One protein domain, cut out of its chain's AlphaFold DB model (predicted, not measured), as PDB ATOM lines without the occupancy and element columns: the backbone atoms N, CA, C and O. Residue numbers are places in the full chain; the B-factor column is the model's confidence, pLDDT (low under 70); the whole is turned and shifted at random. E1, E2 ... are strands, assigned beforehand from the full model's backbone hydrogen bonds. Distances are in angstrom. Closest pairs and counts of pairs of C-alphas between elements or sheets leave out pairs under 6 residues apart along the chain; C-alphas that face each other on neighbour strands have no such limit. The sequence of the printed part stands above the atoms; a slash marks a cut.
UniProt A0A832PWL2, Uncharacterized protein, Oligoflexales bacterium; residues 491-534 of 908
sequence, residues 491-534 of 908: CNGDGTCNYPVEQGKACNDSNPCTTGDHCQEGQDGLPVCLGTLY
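Overview. This is residues 491 to 534 of the 908 residues of an uncharacterized protein of Oligoflexales bacterium (UniProt A0A832PWL2). With little regular structure, the domain is a long unnamed stretch, residues 491 to 513, whose residues 492 to 497 stick out at one end and whose later part crosses over a two-strand hairpin, E1 and E2. The 44 printed residues hold no named helix and two named strands, E1 then E2, an antiparallel sheet; the class is all strand, with 15 residues in named elements. The whole is a loose rod, radius of gyration of the C-alphas 12.8 A, spanning 40 by 17 by 15 A.

Arrangement. E1, residues 514 to 521, and E2, residues 527 to 533, form an antiparallel hairpin at 152 degrees. N 515 and O 532, 2.9 A apart, are within hydrogen-bond range. C-alphas 517 and 531 face each other at 3.7 A.

Along the chain. C-alpha 491 is at (145.645, 138.609, 118.134). E1 begins at (138.082, 155.829, 146.438), measures 17.3 A and bends by 71 degrees at residue 517. E2 measures 18.1 A and ends at (141.585, 158.164, 145.927).

Size, cuts and confidence. The C-alphas of Gly 493 and Tyr 534 are farthest apart, 40.0 A. The printed part has no cut, and the link E1 to E2 is tight. Mean pLDDT of the printed part is 73.7; residues 493, 512 to 513, 522 to 526 and 533 to 534 are under 70.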
ATOM      1  N   CYS A 491     144.935 139.780 117.587       77.81
ATOM      2  CA  CYS A 491     145.645 138.609 118.134       77.81
ATOM      3  C   CYS A 491     147.103 138.950 118.489       77.81
ATOM      4  O   CYS A 491     147.751 139.698 117.756       77.81
ATOM      5  N   ASN A 492     147.612 138.356 119.572       71.44
ATOM      6  CA  ASN A 492     148.903 138.686 120.191       71.44
ATOM      7  C   ASN A 492     150.039 137.654 119.966       71.44
ATOM      8  O   ASN A 492     151.156 137.898 120.409       71.44
ATOM      9  N   GLY A 493     149.792 136.516 119.303       68.38
ATOM     10  CA  GLY A 493     150.805 135.468 119.039       68.38
ATOM     11  C   GLY A 493     151.063 134.473 120.189       68.38
ATOM     12  O   GLY A 493     151.910 133.593 120.088       68.38
ATOM     13  N   ASP A 494     150.330 134.584 121.296       71.25
ATOM     14  CA  ASP A 494     150.496 133.759 122.504       71.25
ATOM     15  C   ASP A 494     149.234 132.949 122.871       71.25
ATOM     16  O   ASP A 494     149.235 132.176 123.830       71.25
ATOM     17  N   GLY A 495     148.153 133.106 122.100       70.44
ATOM     18  CA  GLY A 495     146.819 132.582 122.412       70.44
ATOM     19  C   GLY A 495     145.862 133.611 123.028       70.44
ATOM     20  O   GLY A 495     144.717 133.263 123.310       70.44
ATOM     21  N   THR A 496     146.293 134.862 123.223       73.19
ATOM     22  CA  THR A 496     145.495 135.947 123.818       73.19
ATOM     23  C   THR A 496     145.104 137.038 122.814       73.19
ATOM     24  O   THR A 496     145.548 137.059 121.658       73.19
ATOM     25  N   CYS A 497     144.220 137.930 123.259       77.69
ATOM     26  CA  CYS A 497     143.498 138.895 122.441       77.69
ATOM     27  C   CYS A 497     143.537 140.281 123.084       77.69
ATOM     28  O   CYS A 497     143.313 140.402 124.289       77.69
ATOM     29  N   ASN A 498     143.767 141.324 122.288       78.25
ATOM     30  CA  ASN A 498     143.701 142.711 122.742       78.25
ATOM     31  C   ASN A 498     142.328 143.328 122.417       78.25
ATOM     32  O   ASN A 498     141.887 143.234 121.270       78.25
ATOM     33  N   TYR A 499     141.672 143.964 123.398       76.69
ATOM     34  CA  TYR A 499     140.316 144.531 123.296       76.69
ATOM     35  C   TYR A 499     140.296 146.034 123.657       76.69
ATOM     36  O   TYR A 499     140.747 146.383 124.750       76.69
ATOM     37  N   PRO A 500     139.756 146.927 122.803       73.88
ATOM     38  CA  PRO A 500     139.703 148.371 123.077       73.88
ATOM     39  C   PRO A 500     138.724 148.788 124.199       73.88
ATOM     40  O   PRO A 500     137.770 148.079 124.523       73.88
ATOM     41  N   VAL A 501     138.966 149.975 124.774       74.38
ATOM     42  CA  VAL A 501     138.338 150.519 126.002       74.38
ATOM     43  C   VAL A 501     137.009 151.257 125.764       74.38
ATOM     44  O   VAL A 501     136.894 152.073 124.851       74.38
ATOM     45  N   GLU A 502     136.026 151.064 126.653       80.50
ATOM     46  CA  GLU A 502     134.744 151.792 126.697       80.50
ATOM     47  C   GLU A 502     134.778 152.943 127.737       80.50
ATOM     48  O   GLU A 502     134.318 152.818 128.874       80.50
ATOM     49  N   GLN A 503     135.363 154.080 127.342       79.38
ATOM     50  CA  GLN A 503     135.576 155.278 128.177       79.38
ATOM     51  C   GLN A 503     134.277 155.871 128.780       79.38
ATOM     52  O   GLN A 503     133.295 156.107 128.076       79.38
ATOM     53  N   GLY A 504     134.306 156.211 130.074       71.06
ATOM     54  CA  GLY A 504     133.275 156.982 130.789       71.06
ATOM     55  C   GLY A 504     132.086 156.185 131.344       71.06
ATOM     56  O   GLY A 504     131.171 156.771 131.926       71.06
ATOM     57  N   LYS A 505     132.072 154.861 131.179       82.12
ATOM     58  CA  LYS A 505     131.041 153.961 131.719       82.12
ATOM     59  C   LYS A 505     131.146 153.851 133.245       82.12
ATOM     60  O   LYS A 505     132.237 153.697 133.777       82.12
ATOM     61  N   ALA A 506     130.022 153.919 133.960       77.69
ATOM     62  CA  ALA A 506     130.013 153.742 135.414       77.69
ATOM     63  C   ALA A 506     130.357 152.290 135.798       77.69
ATOM     64  O   ALA A 506     129.868 151.352 135.167       77.69
ATOM     65  N   CYS A 507     131.170 152.124 136.837       78.56
ATOM     66  CA  CYS A 507     131.680 150.840 137.320       78.56
ATOM     67  C   CYS A 507     131.909 150.917 138.845       78.56
ATOM     68  O   CYS A 507     131.483 151.886 139.474       78.56
ATOM     69  N   ASN A 508     132.526 149.902 139.456       77.06
ATOM     70  CA  ASN A 508     132.953 149.946 140.857       77.06
ATOM     71  C   ASN A 508     134.336 149.294 141.000       77.06
ATOM     72  O   ASN A 508     134.508 148.157 140.565       77.06
ATOM     73  N   ASP A 509     135.302 149.990 141.604       71.38
ATOM     74  CA  ASP A 509     136.682 149.489 141.751       71.38
ATOM     75  C   ASP A 509     136.895 148.624 143.017       71.38
ATOM     76  O   ASP A 509     137.963 148.046 143.220       71.38
ATOM     77  N   SER A 510     135.845 148.474 143.835       74.81
ATOM     78  CA  SER A 510     135.814 147.737 145.107       74.81
ATOM     79  C   SER A 510     136.774 148.249 146.198       74.81
ATOM     80  O   SER A 510     136.981 147.552 147.197       74.81
ATOM     81  N   ASN A 511     137.319 149.463 146.070       75.50
ATOM     82  CA  ASN A 511     138.181 150.089 147.071       75.50
ATOM     83  C   ASN A 511     137.378 151.051 147.985       75.50
ATOM     84  O   ASN A 511     136.713 151.962 147.506       75.50
ATOM     85  N   PRO A 512     137.412 150.899 149.325       67.12
ATOM     86  CA  PRO A 512     136.694 151.792 150.241       67.12
ATOM     87  C   PRO A 512     137.376 153.154 150.493       67.12
ATOM     88  O   PRO A 512     136.821 153.961 151.236       67.12
ATOM     89  N   CYS A 513     138.560 153.425 149.927       67.56
ATOM     90  CA  CYS A 513     139.232 154.734 150.003       67.56
ATOM     91  C   CYS A 513     139.148 155.536 148.679       67.56
ATOM     92  O   CYS A 513     139.845 156.538 148.521       67.56
ATOM     93  N   THR A 514     138.325 155.118 147.711       74.75
ATOM     94  CA  THR A 514     138.082 155.829 146.438       74.75
ATOM     95  C   THR A 514     136.644 156.348 146.348       74.75
ATOM     96  O   THR A 514     135.735 155.857 147.018       74.75
ATOM     97  N   THR A 515     136.423 157.397 145.546       72.88
ATOM     98  CA  THR A 515     135.079 157.926 145.256       72.88
ATOM     99  C   THR A 515     134.924 158.361 143.791       72.88
ATOM    100  O   THR A 515     135.805 159.012 143.225       72.88
ATOM    101  N   GLY A 516     133.776 158.065 143.172       72.56
ATOM    102  CA  GLY A 516     133.421 158.570 141.832       72.56
ATOM    103  C   GLY A 516     133.852 157.691 140.649       72.56
ATOM    104  O   GLY A 516     134.219 158.217 139.598       72.56
ATOM    105  N   ASP A 517     133.821 156.373 140.826       79.31
ATOM    106  CA  ASP A 517     134.387 155.365 139.924       79.31
ATOM    107  C   ASP A 517     133.810 155.387 138.496       79.31
ATOM    108  O   ASP A 517     132.592 155.378 138.278       79.31
ATOM    109  N   HIS A 518     134.698 155.361 137.499       83.00
ATOM    110  CA  HIS A 518     134.340 155.262 136.082       83.00
ATOM    111  C   HIS A 518     135.411 154.520 135.265       83.00
ATOM    112  O   HIS A 518     136.605 154.577 135.573       83.00
ATOM    113  N   CYS A 519     134.975 153.811 134.218       81.38
ATOM    114  CA  CYS A 519     135.845 153.129 133.266       81.38
ATOM    115  C   CYS A 519     136.664 154.170 132.497       81.38
ATOM    116  O   CYS A 519     136.104 155.096 131.902       81.38
ATOM    117  N   GLN A 520     137.974 153.983 132.452       77.62
ATOM    118  CA  GLN A 520     138.897 154.784 131.657       77.62
ATOM    119  C   GLN A 520     140.033 153.907 131.119       77.62
ATOM    120  O   GLN A 520     140.148 152.724 131.441       77.62
ATOM    121  N   GLU A 521     140.840 154.474 130.233       74.75
ATOM    122  CA  GLU A 521     142.026 153.817 129.686       74.75
ATOM    123  C   GLU A 521     143.159 153.889 130.716       74.75
ATOM    124  O   GLU A 521     143.571 154.977 131.122       74.75
ATOM    125  N   GLY A 522     143.619 152.729 131.187       68.31
ATOM    126  CA  GLY A 522     144.742 152.628 132.116       68.31
ATOM    127  C   GLY A 522     146.071 152.971 131.443       68.31
ATOM    128  O   GLY A 522     146.159 153.059 130.218       68.31
ATOM    129  N   GLN A 523     147.138 153.120 132.235       68.81
ATOM    130  CA  GLN A 523     148.471 153.467 131.712       68.81
ATOM    131  C   GLN A 523     149.014 152.455 130.685       68.81
ATOM    132  O   GLN A 523     149.818 152.831 129.834       68.81
ATOM    133  N   ASP A 524     148.520 151.216 130.721       64.69
ATOM    134  CA  ASP A 524     148.912 150.122 129.828       64.69
ATOM    135  C   ASP A 524     148.038 150.037 128.554       64.69
ATOM    136  O   ASP A 524     148.146 149.084 127.785       64.69
ATOM    137  N   GLY A 525     147.116 150.989 128.344       64.00
ATOM    138  CA  GLY A 525     146.109 150.964 127.269       64.00
ATOM    139  C   GLY A 525     144.935 150.006 127.522       64.00
ATOM    140  O   GLY A 525     144.030 149.893 126.695       64.00
ATOM    141  N   LEU A 526     144.932 149.311 128.665       67.69
ATOM    142  CA  LEU A 526     143.886 148.369 129.053       67.69
ATOM    143  C   LEU A 526     142.718 149.061 129.787       67.69
ATOM    144  O   LEU A 526     142.922 150.048 130.497       67.69
ATOM    145  N   PRO A 527     141.486 148.543 129.647       71.62
ATOM    146  CA  PRO A 527     140.295 149.142 130.239       71.62
ATOM    147  C   PRO A 527     140.219 148.894 131.750       71.62
ATOM    148  O   PRO A 527     140.128 147.745 132.183       71.62
ATOM    149  N   VAL A 528     140.195 149.964 132.550       78.56
ATOM    150  CA  VAL A 528     140.222 149.894 134.021       78.56
ATOM    151  C   VAL A 528     139.109 150.734 134.653       78.56
ATOM    152  O   VAL A 528     138.769 151.806 134.157       78.56
ATOM    153  N   CYS A 529     138.543 150.248 135.757       79.25
ATOM    154  CA  CYS A 529     137.648 151.022 136.613       79.25
ATOM    155  C   CYS A 529     138.458 151.721 137.708       79.25
ATOM    156  O   CYS A 529     139.203 151.044 138.414       79.25
ATOM    157  N   LEU A 530     138.323 153.042 137.855       73.00
ATOM    158  CA  LEU A 530     139.044 153.816 138.874       73.00
ATOM    159  C   LEU A 530     138.158 154.915 139.464       73.00
ATOM    160  O   LEU A 530     137.565 155.697 138.712       73.00
ATOM    161  N   GLY A 531     138.111 155.008 140.793       72.50
ATOM    162  CA  GLY A 531     137.644 156.185 141.524       72.50
ATOM    163  C   GLY A 531     138.773 157.154 141.902       72.50
ATOM    164  O   GLY A 531     139.960 156.901 141.698       72.50
ATOM    165  N   THR A 532     138.401 158.296 142.480       74.81
ATOM    166  CA  THR A 532     139.343 159.288 143.019       74.81
ATOM    167  C   THR A 532     139.748 158.874 144.431       74.81
ATOM    168  O   THR A 532     138.902 158.872 145.326       74.81
ATOM    169  N   LEU A 533     141.019 158.517 144.622       65.06
ATOM    170  CA  LEU A 533     141.585 158.164 145.927       65.06
ATOM    171  C   LEU A 533     141.553 159.366 146.884       65.06
ATOM    172  O   LEU A 533     141.894 160.481 146.486       65.06
ATOM    173  N   TYR A 534     141.201 159.123 148.145       62.69
ATOM    174  CA  TYR A 534     141.463 160.045 149.245       62.69
ATOM    175  C   TYR A 534     142.353 159.363 150.290       62.69
ATOM    176  O   TYR A 534     142.154 158.195 150.624       62.69
TER     177      TYR A 534